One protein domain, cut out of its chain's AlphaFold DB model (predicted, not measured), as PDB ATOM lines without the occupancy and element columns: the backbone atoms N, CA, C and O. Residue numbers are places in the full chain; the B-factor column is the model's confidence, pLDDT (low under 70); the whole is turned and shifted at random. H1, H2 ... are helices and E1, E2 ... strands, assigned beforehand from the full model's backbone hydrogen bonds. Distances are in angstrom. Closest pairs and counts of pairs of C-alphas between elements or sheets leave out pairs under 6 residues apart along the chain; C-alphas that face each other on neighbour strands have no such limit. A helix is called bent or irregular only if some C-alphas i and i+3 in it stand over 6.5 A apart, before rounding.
ATOM      1  N   ILE A  24     164.636 219.934 177.825       46.62
ATOM      2  CA  ILE A  24     164.942 220.693 179.048       46.62
ATOM      3  C   ILE A  24     163.760 220.632 180.028       46.62
ATOM      4  O   ILE A  24     163.975 220.370 181.198       46.62
ATOM      5  N   VAL A  25     162.522 220.761 179.539       45.56
ATOM      6  CA  VAL A  25     161.303 220.755 180.358       45.56
ATOM      7  C   VAL A  25     161.004 219.374 180.955       45.56
ATOM      8  O   VAL A  25     160.663 219.293 182.123       45.56
ATOM      9  N   GLY A  26     161.156 218.276 180.207       45.75
ATOM     10  CA  GLY A  26     160.852 216.929 180.719       45.75
ATOM     11  C   GLY A  26     161.891 216.428 181.725       45.75
ATOM     12  O   GLY A  26     161.545 215.845 182.750       45.75
ATOM     13  N   THR A  27     163.167 216.710 181.450       52.69
ATOM     14  CA  THR A  27     164.276 216.448 182.376       52.69
ATOM     15  C   THR A  27     164.134 217.279 183.646       52.69
ATOM     16  O   THR A  27     164.220 216.711 184.730       52.69
ATOM     17  N   ASP A  28     163.847 218.584 183.531       55.53
ATOM     18  CA  ASP A  28     163.563 219.430 184.696       55.53
ATOM     19  C   ASP A  28     162.369 218.897 185.485       55.53
ATOM     20  O   ASP A  28     162.447 218.821 186.700       55.53
ATOM     21  N   LEU A  29     161.274 218.493 184.841       52.47
ATOM     22  CA  LEU A  29     160.078 218.045 185.563       52.47
ATOM     23  C   LEU A  29     160.351 216.824 186.459       52.47
ATOM     24  O   LEU A  29     159.856 216.763 187.586       52.47
ATOM     25  N   VAL A  30     161.171 215.882 185.987       60.81
ATOM     26  CA  VAL A  30     161.460 214.630 186.702       60.81
ATOM     27  C   VAL A  30     162.626 214.780 187.687       60.81
ATOM     28  O   VAL A  30     162.489 214.431 188.860       60.81
ATOM     29  N   LEU A  31     163.768 215.329 187.253       72.94
ATOM     30  CA  LEU A  31     164.956 215.469 188.110       72.94
ATOM     31  C   LEU A  31     164.779 216.545 189.180       72.94
ATOM     32  O   LEU A  31     165.229 216.345 190.303       72.94
ATOM     33  N   ARG A  32     164.099 217.658 188.886       73.81
ATOM     34  CA  ARG A  32     163.921 218.744 189.864       73.81
ATOM     35  C   ARG A  32     163.065 218.316 191.045       73.81
ATOM     36  O   ARG A  32     163.328 218.726 192.170       73.81
ATOM     37  N   SER A  33     162.059 217.483 190.794       71.94
ATOM     38  CA  SER A  33     161.214 216.929 191.851       71.94
ATOM     39  C   SER A  33     162.018 215.997 192.766       71.94
ATOM     40  O   SER A  33     161.913 216.086 193.985       71.94
ATOM     41  N   LEU A  34     162.894 215.166 192.188       78.81
ATOM     42  CA  LEU A  34     163.828 214.328 192.945       78.81
ATOM     43  C   LEU A  34     164.827 215.168 193.756       78.81
ATOM     44  O   LEU A  34     165.072 214.879 194.922       78.81
ATOM     45  N   GLU A  35     165.385 216.216 193.157       82.31
ATOM     46  CA  GLU A  35     166.318 217.127 193.823       82.31
ATOM     47  C   GLU A  35     165.651 217.861 194.987       82.31
ATOM     48  O   GLU A  35     166.223 217.913 196.065       82.31
ATOM     49  N   ALA A  36     164.406 218.315 194.826       80.06
ATOM     50  CA  ALA A  36     163.647 218.935 195.909       80.06
ATOM     51  C   ALA A  36     163.410 217.983 197.096       80.06
ATOM     52  O   ALA A  36     163.470 218.410 198.250       80.06
ATOM     53  N   ILE A  37     163.163 216.692 196.836       81.44
ATOM     54  CA  ILE A  37     163.062 215.669 197.894       81.44
ATOM     55  C   ILE A  37     164.402 215.530 198.622       81.44
ATOM     56  O   ILE A  37     164.432 215.506 199.853       81.44
ATOM     57  N   VAL A  38     165.502 215.437 197.872       83.38
ATOM     58  CA  VAL A  38     166.853 215.293 198.432       83.38
ATOM     59  C   VAL A  38     167.233 216.523 199.251       83.38
ATOM     60  O   VAL A  38     167.655 216.370 200.392       83.38
ATOM     61  N   ASP A  39     167.003 217.727 198.735       85.06
ATOM     62  CA  ASP A  39     167.279 218.982 199.437       85.06
ATOM     63  C   ASP A  39     166.501 219.063 200.756       85.06
ATOM     64  O   ASP A  39     167.054 219.420 201.796       85.06
ATOM     65  N   ARG A  40     165.223 218.668 200.756       82.62
ATOM     66  CA  ARG A  40     164.405 218.674 201.975       82.62
ATOM     67  C   ARG A  40     164.860 217.636 202.998       82.62
ATOM     68  O   ARG A  40     164.898 217.929 204.191       82.62
ATOM     69  N   LEU A  41     165.260 216.453 202.540       85.19
ATOM     70  CA  LEU A  41     165.895 215.446 203.391       85.19
ATOM     71  C   LEU A  41     167.210 215.952 203.997       85.19
ATOM     72  O   LEU A  41     167.518 215.619 205.136       85.19
ATOM     73  N   GLU A  42     167.987 216.747 203.264       84.62
ATOM     74  CA  GLU A  42     169.257 217.294 203.750       84.62
ATOM     75  C   GLU A  42     169.082 218.430 204.757       84.62
ATOM     76  O   GLU A  42     169.872 218.524 205.698       84.62
ATOM     77  N   ILE A  43     168.083 219.290 204.553       84.69
ATOM     78  CA  ILE A  43     167.837 220.464 205.398       84.69
ATOM     79  C   ILE A  43     167.037 220.070 206.641       84.69
ATOM     80  O   ILE A  43     167.465 220.339 207.762       84.69
ATOM     81  N   ASP A  44     165.888 219.425 206.440       83.06
ATOM     82  CA  ASP A  44     164.911 219.181 207.501       83.06
ATOM     83  C   ASP A  44     164.997 217.756 208.062       83.06
ATOM     84  O   ASP A  44     164.480 217.489 209.146       83.06
ATOM     85  N   GLY A  45     165.585 216.811 207.318       82.06
ATOM     86  CA  GLY A  45     165.536 215.386 207.664       82.06
ATOM     87  C   GLY A  45     164.127 214.787 207.584       82.06
ATOM     88  O   GLY A  45     163.873 213.741 208.180       82.06
ATOM     89  N   THR A  46     163.197 215.446 206.881       83.38
ATOM     90  CA  THR A  46     161.783 215.047 206.798       83.38
ATOM     91  C   THR A  46     161.303 214.926 205.354       83.38
ATOM     92  O   THR A  46     161.867 215.522 204.436       83.38
ATOM     93  N   VAL A  47     160.241 214.144 205.152       84.12
ATOM     94  CA  VAL A  47     159.562 213.962 203.861       84.12
ATOM     95  C   VAL A  47     158.066 214.175 204.074       84.12
ATOM     96  O   VAL A  47     157.538 213.848 205.139       84.12
ATOM     97  N   GLY A  48     157.386 214.754 203.083       83.81
ATOM     98  CA  GLY A  48     155.929 214.867 203.103       83.81
ATOM     99  C   GLY A  48     155.285 213.483 203.061       83.81
ATOM    100  O   GLY A  48     155.769 212.604 202.354       83.81
ATOM    101  N   VAL A  49     154.207 213.289 203.814       87.56
ATOM    102  CA  VAL A  49     153.462 212.026 203.828       87.56
ATOM    103  C   VAL A  49     151.987 212.259 203.532       87.56
ATOM    104  O   VAL A  49     151.445 213.322 203.842       87.56
ATOM    105  N   ASP A  50     151.340 211.270 202.922       86.94
ATOM    106  CA  ASP A  50     149.888 211.248 202.763       86.94
ATOM    107  C   ASP A  50     149.176 210.944 204.099       86.94
ATOM    108  O   ASP A  50     149.795 210.667 205.130       86.94
ATOM    109  N   GLY A  51     147.838 210.947 204.088       82.88
ATOM    110  CA  GLY A  51     147.032 210.593 205.264       82.88
ATOM    111  C   GLY A  51     147.179 209.139 205.742       82.88
ATOM    112  O   GLY A  51     146.604 208.781 206.767       82.88
ATOM    113  N   LYS A  52     147.918 208.295 205.013       83.06
ATOM    114  CA  LYS A  52     148.214 206.893 205.339       83.06
ATOM    115  C   LYS A  52     149.666 206.692 205.795       83.06
ATOM    116  O   LYS A  52     150.012 205.581 206.186       83.06
ATOM    117  N   GLY A  53     150.488 207.743 205.790       82.56
ATOM    118  CA  GLY A  53     151.897 207.700 206.180       82.56
ATOM    119  C   GLY A  53     152.867 207.326 205.055       82.56
ATOM    120  O   GLY A  53     154.035 207.080 205.344       82.56
ATOM    121  N   ASN A  54     152.421 207.287 203.796       85.06
ATOM    122  CA  ASN A  54     153.298 207.013 202.656       85.06
ATOM    123  C   ASN A  54     154.021 208.291 202.216       85.06
ATOM    124  O   ASN A  54     153.370 209.336 202.118       85.06
ATOM    125  N   PRO A  55     155.326 208.231 201.904       86.25
ATOM    126  CA  PRO A  55     156.059 209.368 201.363       86.25
ATOM    127  C   PRO A  55     155.467 209.861 200.038       86.25
ATOM    128  O   PRO A  55     155.362 209.107 199.073       86.25
ATOM    129  N   VAL A  56     155.133 211.146 199.968       86.38
ATOM    130  CA  VAL A  56     154.603 211.800 198.765       86.38
ATOM    131  C   VAL A  56     155.379 213.065 198.444       86.38
ATOM    132  O   VAL A  56     155.942 213.724 199.323       86.38
ATOM    133  N   PHE A  57     155.377 213.437 197.172       79.88
ATOM    134  CA  PHE A  57     155.913 214.715 196.720       79.88
ATOM    135  C   PHE A  57     154.954 215.375 195.738       79.88
ATOM    136  O   PHE A  57     154.149 214.709 195.086       79.88
ATOM    137  N   GLN A  58     155.061 216.695 195.646       78.06
ATOM    138  CA  GLN A  58     154.351 217.476 194.650       78.06
ATOM    139  C   GLN A  58     155.275 217.696 193.454       78.06
ATOM    140  O   GLN A  58     156.385 218.214 193.621       78.06
ATOM    141  N   ALA A  59     154.845 217.285 192.265       70.81
ATOM    142  CA  ALA A  59     155.602 217.526 191.045       70.81
ATOM    143  C   ALA A  59     155.382 218.962 190.531       70.81
ATOM    144  O   ALA A  59     154.566 219.728 191.050       70.81
ATOM    145  N   GLY A  60     156.137 219.354 189.500       63.97
ATOM    146  CA  GLY A  60     156.061 220.699 188.914       63.97
ATOM    147  C   GLY A  60     154.719 221.049 188.250       63.97
ATOM    148  O   GLY A  60     154.489 222.217 187.949       63.97
ATOM    149  N   ASP A  61     153.848 220.064 188.030       67.31
ATOM    150  CA  ASP A  61     152.464 220.231 187.562       67.31
ATOM    151  C   ASP A  61     151.466 220.529 188.698       67.31
ATOM    152  O   ASP A  61     150.319 220.879 188.427       67.31
ATOM    153  N   GLY A  62     151.908 220.462 189.959       69.44
ATOM    154  CA  GLY A  62     151.083 220.690 191.142       69.44
ATOM    155  C   GLY A  62     150.367 219.440 191.659       69.44
ATOM    156  O   GLY A  62     149.740 219.519 192.720       69.44
ATOM    157  N   GLU A  63     150.493 218.304 190.974       75.81
ATOM    158  CA  GLU A  63     149.894 217.032 191.372       75.81
ATOM    159  C   GLU A  63     150.767 216.296 192.398       75.81
ATOM    160  O   GLU A  63     151.990 216.468 192.465       75.81
ATOM    161  N   TRP A  64     150.115 215.481 193.230       79.88
ATOM    162  CA  TRP A  64     150.766 214.694 194.277       79.88
ATOM    163  C   TRP A  64     151.000 213.261 193.819       79.88
ATOM    164  O   TRP A  64     150.076 212.580 193.374       79.88
ATOM    165  N   TYR A  65     152.226 212.782 194.005       79.31
ATOM    166  CA  TYR A  65     152.652 211.451 193.589       79.31
ATOM    167  C   TYR A  65     153.274 210.674 194.746       79.31
ATOM    168  O   TYR A  65     153.922 211.252 195.624       79.31
ATOM    169  N   ASP A  66     153.113 209.347 194.707       84.94
ATOM    170  CA  ASP A  66     153.871 208.436 195.563       84.94
ATOM    171  C   ASP A  66     155.365 208.573 195.254       84.94
ATOM    172  O   ASP A  66     155.812 208.370 194.118       84.94
ATOM    173  N   ALA A  67     156.144 208.942 196.268       84.56
ATOM    174  CA  ALA A  67     157.558 209.213 196.090       84.56
ATOM    175  C   ALA A  67     158.337 207.922 195.807       84.56
ATOM    176  O   ALA A  67     159.245 207.936 194.978       84.56
ATOM    177  N   ALA A  68     157.969 206.798 196.432       86.06
ATOM    178  CA  ALA A  68     158.652 205.524 196.216       86.06
ATOM    179  C   ALA A  68     158.506 205.042 194.763       86.06
ATOM    180  O   ALA A  68     159.511 204.754 194.104       86.06
ATOM    181  N   GLY A  69     157.274 205.012 194.246       82.50
ATOM    182  CA  GLY A  69     156.976 204.644 192.866       82.50
ATOM    183  C   GLY A  69     157.600 205.596 191.846       82.50
ATOM    184  O   GLY A  69     158.164 205.147 190.848       82.50
ATOM    185  N   ALA A  70     157.590 206.904 192.111       82.44
ATOM    186  CA  ALA A  70     158.221 207.867 191.216       82.44
ATOM    187  C   ALA A  70     159.742 207.677 191.131       82.44
ATOM    188  O   ALA A  70     160.284 207.620 190.027       82.44
ATOM    189  N   ILE A  71     160.436 207.522 192.265       86.31
ATOM    190  CA  ILE A  71     161.891 207.290 192.291       86.31
ATOM    191  C   ILE A  71     162.243 205.989 191.560       86.31
ATOM    192  O   ILE A  71     163.240 205.935 190.837       86.31
ATOM    193  N   GLU A  72     161.419 204.951 191.697       86.75
ATOM    194  CA  GLU A  72     161.599 203.702 190.960       86.75
ATOM    195  C   GLU A  72     161.428 203.886 189.446       86.75
ATOM    196  O   GLU A  72     162.248 203.379 188.676       86.75
ATOM    197  N   GLY A  73     160.442 204.672 189.010       83.62
ATOM    198  CA  GLY A  73     160.293 205.066 187.609       83.62
ATOM    199  C   GLY A  73     161.536 205.785 187.077       83.62
ATOM    200  O   GLY A  73     162.048 205.433 186.014       83.62
ATOM    201  N   VAL A  74     162.096 206.724 187.848       84.62
ATOM    202  CA  VAL A  74     163.347 207.419 187.490       84.62
ATOM    203  C   VAL A  74     164.518 206.443 187.391       84.62
ATOM    204  O   VAL A  74     165.275 206.484 186.419       84.62
ATOM    205  N   HIS A  75     164.659 205.536 188.359       89.62
ATOM    206  CA  HIS A  75     165.680 204.492 188.320       89.62
ATOM    207  C   HIS A  75     165.557 203.649 187.043       89.62
ATOM    208  O   HIS A  75     166.553 203.443 186.351       89.62
ATOM    209  N   LYS A  76     164.346 203.193 186.698       87.31
ATOM    210  CA  LYS A  76     164.099 202.395 185.489       87.31
ATOM    211  C   LYS A  76     164.396 203.156 184.206       87.31
ATOM    212  O   LYS A  76     165.034 202.594 183.321       87.31
ATOM    213  N   HIS A  77     164.018 204.427 184.126       85.56
ATOM    214  CA  HIS A  77     164.334 205.273 182.976       85.56
ATOM    215  C   HIS A  77     165.845 205.338 182.724       85.56
ATOM    216  O   HIS A  77     166.313 205.096 181.609       85.56
ATOM    217  N   PHE A  78     166.630 205.603 183.772       86.75
ATOM    218  CA  PHE A  78     168.086 205.648 183.656       86.75
ATOM    219  C   PHE A  78     168.721 204.281 183.397       86.75
ATOM    220  O   PHE A  78     169.726 204.221 182.692       86.75
ATOM    221  N   ASP A  79     168.156 203.201 183.927       90.62
ATOM    222  CA  ASP A  79     168.611 201.831 183.678       90.62
ATOM    223  C   ASP A  79     168.411 201.436 182.203       90.62
ATOM    224  O   ASP A  79     169.328 200.938 181.542       90.62
ATOM    225  N   MET A  80     167.247 201.768 181.630       87.62
ATOM    226  CA  MET A  80     166.967 201.585 180.201       87.62
ATOM    227  C   MET A  80     167.898 202.438 179.330       87.62
ATOM    228  O   MET A  80     168.445 201.945 178.341       87.62
ATOM    229  N   PHE A  81     168.132 203.697 179.714       86.44
ATOM    230  CA  PHE A  81     169.073 204.582 179.026       86.44
ATOM    231  C   PHE A  81     170.513 204.045 179.075       86.44
ATOM    232  O   PHE A  81     171.179 203.952 178.042       86.44
ATOM    233  N   ALA A  82     170.982 203.638 180.257       89.56
ATOM    234  CA  ALA A  82     172.302 203.052 180.466       89.56
ATOM    235  C   ALA A  82     172.489 201.788 179.619       89.56
ATOM    236  O   ALA A  82     173.502 201.645 178.933       89.56
ATOM    237  N   THR A  83     171.477 200.919 179.592       90.50
ATOM    238  CA  THR A  83     171.468 199.698 178.780       90.50
ATOM    239  C   THR A  83     171.566 200.014 177.288       90.50
ATOM    240  O   THR A  83     172.378 199.419 176.577       90.50
ATOM    241  N   ARG A  84     170.781 200.980 176.801       86.44
ATOM    242  CA  ARG A  84     170.724 201.353 175.381       86.44
ATOM    243  C   ARG A  84     172.033 201.975 174.884       86.44
ATOM    244  O   ARG A  84     172.498 201.626 173.800       86.44
ATOM    245  N   HIS A  85     172.664 202.823 175.697       85.38
ATOM    246  CA  HIS A  85     173.929 203.499 175.367       85.38
ATOM    247  C   HIS A  85     175.182 202.755 175.838       85.38
ATOM    248  O   HIS A  85     176.295 203.224 175.606       85.38
ATOM    249  N   LYS A  86     175.022 201.591 176.480       88.94
ATOM    250  CA  LYS A  86     176.113 200.811 177.092       88.94
ATOM    251  C   LYS A  86     176.956 201.651 178.061       88.94
ATOM    252  O   LYS A  86     178.183 201.548 178.089       88.94
ATOM    253  N   LEU A  87     176.289 202.499 178.838       87.62
ATOM    254  CA  LEU A  87     176.900 203.350 179.852       87.62
ATOM    255  C   LEU A  87     176.767 202.709 181.230       87.62
ATOM    256  O   LEU A  87     175.801 202.009 181.517       87.62
ATOM    257  N   THR A  88     177.715 203.004 182.112       89.00
ATOM    258  CA  THR A  88     177.593 202.679 183.535       89.00
ATOM    259  C   THR A  88     177.179 203.940 184.279       89.00
ATOM    260  O   THR A  88     177.962 204.884 184.383       89.00
ATOM    261  N   LEU A  89     175.940 203.965 184.776       87.69
ATOM    262  CA  LEU A  89     175.421 205.061 185.592       87.69
ATOM    263  C   LEU A  89     175.340 204.648 187.072       87.69
ATOM    264  O   LEU A  89     175.027 203.496 187.371       87.69
ATOM    265  N   PRO A  90     175.602 205.571 188.015       88.62
ATOM    266  CA  PRO A  90     175.528 205.296 189.449       88.62
ATOM    267  C   PRO A  90     174.068 205.270 189.947       88.62
ATOM    268  O   PRO A  90     173.604 206.213 190.589       88.62
ATOM    269  N   LEU A  91     173.334 204.193 189.647       90.12
ATOM    270  CA  LEU A  91     171.890 204.075 189.923       90.12
ATOM    271  C   LEU A  91     171.544 203.498 191.301       90.12
ATOM    272  O   LEU A  91     170.419 203.672 191.766       90.12
ATOM    273  N   ASP A  92     172.508 202.884 191.993       90.38
ATOM    274  CA  ASP A  92     172.279 202.244 193.298       90.38
ATOM    275  C   ASP A  92     171.645 203.179 194.330       90.38
ATOM    276  O   ASP A  92     170.803 202.760 195.118       90.38
ATOM    277  N   CYS A  93     172.009 204.459 194.290       90.31
ATOM    278  CA  CYS A  93     171.472 205.477 195.183       90.31
ATOM    279  C   CYS A  93     169.954 205.684 195.036       90.31
ATOM    280  O   CYS A  93     169.264 205.853 196.038       90.31
ATOM    281  N   LEU A  94     169.425 205.618 193.809       90.56
ATOM    282  CA  LEU A  94     167.992 205.754 193.542       90.56
ATOM    283  C   LEU A  94     167.238 204.515 194.026       90.56
ATOM    284  O   LEU A  94     166.148 204.632 194.577       90.56
ATOM    285  N   ARG A  95     167.847 203.334 193.877       91.38
ATOM    286  CA  ARG A  95     167.303 202.072 194.388       91.38
ATOM    287  C   ARG A  95     167.268 202.041 195.918       91.38
ATOM    288  O   ARG A  95     166.275 201.627 196.499       91.38
ATOM    289  N   GLU A  96     168.338 202.473 196.578       92.38
ATOM    290  CA  GLU A  96     168.379 202.576 198.043       92.38
ATOM    291  C   GLU A  96     167.317 203.553 198.560       92.38
ATOM    292  O   GLU A  96     166.612 203.244 199.521       92.38
ATOM    293  N   LEU A  97     167.162 204.704 197.896       90.62
ATOM    294  CA  LEU A  97     166.168 205.707 198.268       90.62
ATOM    295  C   LEU A  97     164.729 205.208 198.060       90.62
ATOM    296  O   LEU A  97     163.892 205.394 198.942       90.62
ATOM    297  N   SER A  98     164.434 204.539 196.939       90.81
ATOM    298  CA  SER A  98     163.089 204.001 196.687       90.81
ATOM    299  C   SER A  98     162.707 202.920 197.697       90.81
ATOM    300  O   SER A  98     161.581 202.920 198.189       90.81
ATOM    301  N   ILE A  99     163.644 202.041 198.072       91.06
ATOM    302  CA  ILE A  99     163.450 201.042 199.133       91.06
ATOM    303  C   ILE A  99     163.195 201.736 200.470       91.06
ATOM    304  O   ILE A  99     162.275 201.346 201.190       91.06
ATOM    305  N   ALA A 100     163.975 202.772 200.794       90.44
ATOM    306  CA  ALA A 100     163.806 203.504 202.041       90.44
ATOM    307  C   ALA A 100     162.391 204.080 202.170       90.44
ATOM    308  O   ALA A 100     161.740 203.921 203.201       90.44
ATOM    309  N   PHE A 101     161.884 204.668 201.088       89.62
ATOM    310  CA  PHE A 101     160.551 205.260 201.060       89.62
ATOM    311  C   PHE A 101     159.442 204.207 201.026       89.62
ATOM    312  O   PHE A 101     158.472 204.329 201.767       89.62
ATOM    313  N   ARG A 102     159.603 203.141 200.233       89.50
ATOM    314  CA  ARG A 102     158.622 202.052 200.104       89.50
ATOM    315  C   ARG A 102     158.352 201.341 201.428       89.50
ATOM    316  O   ARG A 102     157.226 200.927 201.677       89.50
ATOM    317  N   TYR A 103     159.382 201.176 202.254       89.88
ATOM    318  CA  TYR A 103     159.277 200.483 203.541       89.88
ATOM    319  C   TYR A 103     159.286 201.431 204.743       89.88
ATOM    320  O   TYR A 103     159.398 200.965 205.877       89.88
ATOM    321  N   CYS A 104     159.184 202.744 204.511       86.06
ATOM    322  CA  CYS A 104     159.233 203.778 205.545       86.06
ATOM    323  C   CYS A 104     160.417 203.612 206.517       86.06
ATOM    324  O   CYS A 104     160.284 203.834 207.723       86.06
ATOM    325  N   VAL A 105     161.581 203.203 206.005       89.44
ATOM    326  CA  VAL A 105     162.804 203.067 206.804       89.44
ATOM    327  C   VAL A 105     163.662 204.333 206.698       89.44
ATOM    328  O   VAL A 105     163.623 205.022 205.676       89.44
ATOM    329  N   PRO A 106     164.464 204.660 207.728       87.69
ATOM    330  CA  PRO A 106     165.321 205.838 207.696       87.69
ATOM    331  C   PRO A 106     166.309 205.817 206.524       87.69
ATOM    332  O   PRO A 106     167.004 204.822 206.298       87.69
ATOM    333  N   VAL A 107     166.420 206.944 205.815       88.56
ATOM    334  CA  VAL A 107     167.428 207.121 204.764       88.56
ATOM    335  C   VAL A 107     168.808 207.231 205.407       88.56
ATOM    336  O   VAL A 107     169.040 208.053 206.294       88.56
ATOM    337  N   GLN A 108     169.745 206.397 204.962       90.00
ATOM    338  CA  GLN A 108     171.099 206.389 205.504       90.00
ATOM    339  C   GLN A 108     171.934 207.557 204.967       90.00
ATOM    340  O   GLN A 108     171.823 207.956 203.806       90.00
ATOM    341  N   GLN A 109     172.866 208.049 205.787       88.62
ATOM    342  CA  GLN A 109     173.808 209.095 205.375       88.62
ATOM    343  C   GLN A 109     174.674 208.664 204.177       88.62
ATOM    344  O   GLN A 109     175.002 209.484 203.321       88.62
ATOM    345  N   SER A 110     175.017 207.377 204.092       91.19
ATOM    346  CA  SER A 110     175.733 206.786 202.956       91.19
ATOM    347  C   SER A 110     174.946 206.935 201.649       91.19
ATOM    348  O   SER A 110     175.518 207.329 200.635       91.19
ATOM    349  N   THR A 111     173.633 206.695 201.670       90.19
ATOM    350  CA  THR A 111     172.742 206.879 200.517       90.19
ATOM    351  C   THR A 111     172.688 208.346 200.094       90.19
ATOM    352  O   THR A 111     172.851 208.643 198.912       90.19
ATOM    353  N   MET A 112     172.587 209.277 201.047       90.31
ATOM    354  CA  MET A 112     172.616 210.720 200.759       90.31
ATOM    355  C   MET A 112     173.941 211.169 200.123       90.31
ATOM    356  O   MET A 112     173.953 211.941 199.166       90.31
ATOM    357  N   GLN A 113     175.079 210.642 200.585       90.94
ATOM    358  CA  GLN A 113     176.386 210.918 199.970       90.94
ATOM    359  C   GLN A 113     176.479 210.382 198.533       90.94
ATOM    360  O   GLN A 113     177.019 211.056 197.650       90.94
ATOM    361  N   LYS A 114     175.928 209.191 198.272       91.19
ATOM    362  CA  LYS A 114     175.858 208.638 196.914       91.19
ATOM    363  C   LYS A 114     174.957 209.489 196.016       91.19
ATOM    364  O   LYS A 114     175.360 209.770 194.897       91.19
ATOM    365  N   LEU A 115     173.805 209.953 196.509       89.25
ATOM    366  CA  LEU A 115     172.897 210.840 195.766       89.25
ATOM    367  C   LEU A 115     173.584 212.152 195.370       89.25
ATOM    368  O   LEU A 115     173.566 212.535 194.202       89.25
ATOM    369  N   ARG A 116     174.286 212.802 196.304       87.38
ATOM    370  CA  ARG A 116     175.038 214.041 196.024       87.38
ATOM    371  C   ARG A 116     176.073 213.880 194.914       87.38
ATOM    372  O   ARG A 116     176.297 214.804 194.135       87.38
ATOM    373  N   THR A 117     176.724 212.721 194.846       89.38
ATOM    374  CA  THR A 117     177.757 212.454 193.836       89.38
ATOM    375  C   THR A 117     177.173 211.959 192.509       89.38
ATOM    376  O   THR A 117     177.726 212.273 191.453       89.38
ATOM    377  N   SER A 118     176.048 211.241 192.533       89.31
ATOM    378  CA  SER A 118     175.402 210.671 191.346       89.31
ATOM    379  C   SER A 118     174.525 211.670 190.592       89.31
ATOM    380  O   SER A 118     174.579 211.695 189.361       89.31
ATOM    381  N   LEU A 119     173.762 212.525 191.283       86.62
ATOM    382  CA  LEU A 119     172.800 213.448 190.666       86.62
ATOM    383  C   LEU A 119     173.427 214.344 189.581       86.62
ATOM    384  O   LEU A 119     172.867 214.421 188.484       86.62
ATOM    385  N   PRO A 120     174.621 214.946 189.774       87.06
ATOM    386  CA  PRO A 120     175.274 215.710 188.711       87.06
ATOM    387  C   PRO A 120     175.622 214.870 187.475       87.06
ATOM    388  O   PRO A 120     175.561 215.375 186.353       87.06
ATOM    389  N   ALA A 121     175.997 213.600 187.657       86.00
ATOM    390  CA  ALA A 121     176.304 212.694 186.553       86.00
ATOM    391  C   ALA A 121     175.035 212.307 185.779       86.00
ATOM    392  O   ALA A 121     175.039 212.339 184.549       86.00
ATOM    393  N   LEU A 122     173.939 212.029 186.490       85.38
ATOM    394  CA  LEU A 122     172.633 211.728 185.899       85.38
ATOM    395  C   LEU A 122     172.081 212.921 185.109       85.38
ATOM    396  O   LEU A 122     171.652 212.765 183.966       85.38
ATOM    397  N   ARG A 123     172.196 214.136 185.658       83.38
ATOM    398  CA  ARG A 123     171.803 215.372 184.969       83.38
ATOM    399  C   ARG A 123     172.591 215.582 183.674       83.38
ATOM    400  O   ARG A 123     172.012 215.915 182.642       83.38
ATOM    401  N   ARG A 124     173.910 215.346 183.698       82.69
ATOM    402  CA  ARG A 124     174.751 215.418 182.489       82.69
ATOM    403  C   ARG A 124     174.342 214.378 181.448       82.69
ATOM    404  O   ARG A 124     174.226 214.732 180.279       82.69
ATOM    405  N   ALA A 125     174.088 213.139 181.867       81.62
ATOM    406  CA  ALA A 125     173.647 212.074 180.970       81.62
ATOM    407  C   ALA A 125     172.351 212.457 180.235       81.62
ATOM    408  O   ALA A 125     172.283 212.335 179.014       81.62
ATOM    409  N   MET A 126     171.373 213.024 180.948       76.12
ATOM    410  CA  MET A 126     170.133 213.502 180.328       76.12
ATOM    411  C   MET A 126     170.341 214.694 179.394       76.12
ATOM    412  O   MET A 126     169.724 214.757 178.334       76.12
ATOM    413  N   SER A 127     171.241 215.620 179.736       76.56
ATOM    414  CA  SER A 127     171.518 216.789 178.890       76.56
ATOM    415  C   SER A 127     172.142 216.446 177.531       76.56
ATOM    416  O   SER A 127     172.050 217.243 176.600       76.56
ATOM    417  N   MET A 128     172.775 215.273 177.411       74.06
ATOM    418  CA  MET A 128     173.414 214.800 176.179       74.06
ATOM    419  C   MET A 128     172.527 213.857 175.354       74.06
ATOM    420  O   MET A 128     172.925 213.467 174.258       74.06
ATOM    421  N   ALA A 129     171.358 213.472 175.867       72.94
ATOM    422  CA  ALA A 129     170.489 212.502 175.216       72.94
ATOM    423  C   ALA A 129     169.679 213.105 174.055       72.94
ATOM    424  O   ALA A 129     169.374 214.300 174.042       72.94
ATOM    425  N   ASP A 130     169.297 212.266 173.087       77.50
ATOM    426  CA  ASP A 130     168.404 212.674 171.997       77.50
ATOM    427  C   ASP A 130     166.970 212.893 172.533       77.50
ATOM    428  O   ASP A 130     166.414 211.996 173.177       77.50
ATOM    429  N   PRO A 131     166.333 214.048 172.254       71.25
ATOM    430  CA  PRO A 131     164.938 214.315 172.599       71.25
ATOM    431  C   PRO A 131     163.927 213.240 172.218       71.25
ATOM    432  O   PRO A 131     163.055 212.927 173.027       71.25
ATOM    433  N   ASP A 132     164.020 212.669 171.018       71.00
ATOM    434  CA  ASP A 132     163.051 211.653 170.586       71.00
ATOM    435  C   ASP A 132     163.219 210.358 171.377       71.00
ATOM    436  O   ASP A 132     162.251 209.674 171.709       71.00
ATOM    437  N   GLU A 133     164.464 210.049 171.719       77.81
ATOM    438  CA  GLU A 133     164.814 208.869 172.485       77.81
ATOM    439  C   GLU A 133     164.334 208.972 173.933       77.81
ATOM    440  O   GLU A 133     163.829 207.997 174.481       77.81
ATOM    441  N   GLN A 134     164.444 210.145 174.556       75.31
ATOM    442  CA  GLN A 134     163.963 210.336 175.925       75.31
ATOM    443  C   GLN A 134     162.440 210.226 176.023       75.31
ATOM    444  O   GLN A 134     161.940 209.694 177.011       75.31
ATOM    445  N   VAL A 135     161.700 210.667 175.000       74.44
ATOM    446  CA  VAL A 135     160.243 210.474 174.936       74.44
ATOM    447  C   VAL A 135     159.891 208.992 174.781       74.44
ATOM    448  O   VAL A 135     158.978 208.510 175.450       74.44
ATOM    449  N   ASP A 136     160.622 208.253 173.941       80.38
ATOM    450  CA  ASP A 136     160.456 206.801 173.803       80.38
ATOM    451  C   ASP A 136     160.758 206.063 175.117       80.38
ATOM    452  O   ASP A 136     159.954 205.250 175.568       80.38
ATOM    453  N   LEU A 137     161.867 206.395 175.783       81.75
ATOM    454  CA  LEU A 137     162.248 205.808 177.073       81.75
ATOM    455  C   LEU A 137     161.241 206.132 178.182       81.75
ATOM    456  O   LEU A 137     160.885 205.249 178.966       81.75
ATOM    457  N   LEU A 138     160.720 207.361 178.215       78.00
ATOM    458  CA  LEU A 138     159.663 207.745 179.147       78.00
ATOM    459  C   LEU A 138     158.406 206.906 178.911       78.00
ATOM    460  O   LEU A 138     157.828 206.375 179.857       78.00
ATOM    461  N   ARG A 139     158.008 206.728 177.647       77.62
ATOM    462  CA  ARG A 139     156.856 205.897 177.291       77.62
ATOM    463  C   ARG A 139     157.071 204.429 177.657       77.62
ATOM    464  O   ARG A 139     156.156 203.802 178.176       77.62
ATOM    465  N   GLN A 140     158.266 203.882 177.438       83.12
ATOM    466  CA  GLN A 140     158.616 202.521 177.862       83.12
ATOM    467  C   GLN A 140     158.544 202.364 179.384       83.12
ATOM    468  O   GLN A 140     158.031 201.361 179.876       83.12
ATOM    469  N   THR A 141     158.988 203.378 180.125       81.19
ATOM    470  CA  THR A 141     158.910 203.409 181.591       81.19
ATOM    471  C   THR A 141     157.458 203.458 182.076       81.19
ATOM    472  O   THR A 141     157.095 202.716 182.986       81.19
ATOM    473  N   GLN A 142     156.604 204.267 181.441       74.94
ATOM    474  CA  GLN A 142     155.167 204.324 181.736       74.94
ATOM    475  C   GLN A 142     154.478 202.981 181.470       74.94
ATOM    476  O   GLN A 142     153.795 202.472 182.352       74.94
ATOM    477  N   ILE A 143     154.727 202.362 180.308       80.94
ATOM    478  CA  ILE A 143     154.186 201.034 179.969       80.94
ATOM    479  C   ILE A 143     154.618 199.995 181.008       80.94
ATOM    480  O   ILE A 143     153.807 199.189 181.456       80.94
ATOM    481  N   TRP A 144     155.890 200.009 181.413       85.38
ATOM    482  CA  TRP A 144     156.381 199.116 182.459       85.38
ATOM    483  C   TRP A 144     155.644 199.335 183.787       85.38
ATOM    484  O   TRP A 144     155.225 198.365 184.417       85.38
ATOM    485  N   SER A 145     155.444 200.592 184.189       77.25
ATOM    486  CA  SER A 145     154.721 200.928 185.416       77.25
ATOM    487  C   SER A 145     153.269 200.451 185.362       77.25
ATOM    488  O   SER A 145     152.811 199.811 186.306       77.25
ATOM    489  N   GLU A 146     152.567 200.679 184.252       78.00
ATOM    490  CA  GLU A 146     151.193 200.205 184.042       78.00
ATOM    491  C   GLU A 146     151.090 198.674 184.130       78.00
ATOM    492  O   GLU A 146     150.170 198.157 184.762       78.00
ATOM    493  N   LEU A 147     152.055 197.943 183.560       82.44
ATOM    494  CA  LEU A 147     152.114 196.480 183.658       82.44
ATOM    495  C   LEU A 147     152.308 196.005 185.101       82.44
ATOM    496  O   LEU A 147     151.649 195.056 185.516       82.44
ATOM    497  N   GLN A 148     153.169 196.671 185.874       81.19
ATOM    498  CA  GLN A 148     153.371 196.353 187.292       81.19
ATOM    499  C   GLN A 148     152.119 196.630 188.130       81.19
ATOM    500  O   GLN A 148     151.763 195.825 188.989       81.19
ATOM    501  N   TYR A 149     151.413 197.733 187.865       74.38
ATOM    502  CA  TYR A 149     150.132 198.008 188.519       74.38
ATOM    503  C   TYR A 149     149.070 196.961 188.171       74.38
ATOM    504  O   TYR A 149     148.331 196.537 189.057       74.38
ATOM    505  N   ALA A 150     149.001 196.525 186.910       71.75
ATOM    506  CA  ALA A 150     148.078 195.477 186.484       71.75
ATOM    507  C   ALA A 150     148.396 194.119 187.135       71.75
ATOM    508  O   ALA A 150     147.478 193.413 187.538       71.75
ATOM    509  N   GLU A 151     149.680 193.777 187.274       71.81
ATOM    510  CA  GLU A 151     150.142 192.558 187.950       71.81
ATOM    511  C   GLU A 151     149.832 192.579 189.454       71.81
ATOM    512  O   GLU A 151     149.400 191.572 190.000       71.81
ATOM    513  N   ALA A 152     149.983 193.727 190.120       69.19
ATOM    514  CA  ALA A 152     149.674 193.872 191.544       69.19
ATOM    515  C   ALA A 152     148.164 193.921 191.860       69.19
ATOM    516  O   ALA A 152     147.779 193.756 193.018       69.19
ATOM    517  N   ALA A 153     147.320 194.200 190.861       60.19
ATOM    518  CA  ALA A 153     145.863 194.262 190.998       60.19
ATOM    519  C   ALA A 153     145.151 192.932 190.677       60.19
ATOM    520  O   ALA A 153     143.938 192.842 190.890       60.19
ATOM    521  N   ALA A 154     145.879 191.944 190.146       52.94
ATOM    522  CA  ALA A 154     145.399 190.596 189.831       52.94
ATOM    523  C   ALA A 154     145.592 189.632 191.013       52.94
ATOM    524  O   ALA A 154     144.709 188.761 191.189       52.94
TER     525      ALA A 154
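AT A GLANCE: This is residues 24 to 154 of the 154 residues of an uncharacterized protein of Bordetella genomosp. 4 (UniProt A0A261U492). H2 runs through the middle of a helical body: H3 folds back on it as a helical hairpin, H1 and the bent helix H4 take further sides, and H5 crosses H2 as a long arm whose residues 146 to 152 stick out together with the tail, residues 153 and 154. A small two-strand hairpin, E1 and E2, sits where H2 begins. You have 131 printed residues, with five named helices and two named strands in the order H1 E1 E2 H2 H3 H4 H5; the sheet is antiparallel, in the order E1 - E2, and the class is mostly helix. The whole is compact, with a radius of gyration of the C-alphas of 14.5 A and spans of 39 by 38 by 26 A.

HOW THE PARTS SIT: Start at the hairpin of E1, residues 56 to 58, and E2, residues 64 to 66, antiparallel neighbours at 147 degrees; N 57 and O 65 are 3.0 A apart and N 65 and O 57 are 2.9 A apart, both within hydrogen-bond range. Next comes H2, residues 67 to 85; its closest C-alpha to E1 is that of Ala 67, 4.8 A from Val 56. H3, residues 92 to 102, touches residues 67 to 75 of H2 in a helical hairpin, opposite ways at a shallow tilt of 24 degrees, closest at the C-alphas of Ala 68 and Ser 98, 4.7 A. H5, residues 131 to 152, touches H2 at a steep tilt of 50 degrees, closest at the C-alphas of His 77 and Thr 141, 5.9 A. H4, residues 109 to 127, was assigned as one helix by its hydrogen bonds but is bent: C-alphas 117 and 120 are 6.6 A apart, and its arms H4a and H4b stand at 42 degrees. H4a touches H3, closest at the C-alphas of Cys 93 and Leu 115, 5.6 A. H1, residues 24 to 43, has a kink of 33 degrees near residue 31; it only just touches H4b, with 3 pairs of C-alphas within 8 A, the closest Thr 27 and Met 126, 6.9 A. H1 and H2 are close but not clearly touching, 7.3 A at the C-alphas of Leu 34 and Ile 71. Every O i to N i+4 pair is within hydrogen-bond range in H2, H3, H4a, H4b and H5, and 15 of 16 are in H1.

IN THESE COORDINATES: Find C-alpha 24 at (164.942, 220.693, 179.048); H1 runs 26.5 A from there to residue 43. E1 spans 7.0 A and E2 7.1 A. From C-alpha 67 at (157.558, 209.213, 196.090), H2 runs 27.0 A, and H3 then runs 15.3 A. H4a, residues 109 to 117, is 12.7 A long, and H4b, residues 120 to 127, 10.6 A. H5, 31.8 A long, ends at C-alpha 152, (149.674, 193.872, 191.544).

THE WHOLE: The C-alphas farthest apart, Gly 51 and Lys 86, are 41.7 A from each other. The printed part has no cut, and the link from H1 to E1, 12 residues, is long. Look for pLDDT under 70 at residues 24 to 30, 60 to 62 and 152 to 154.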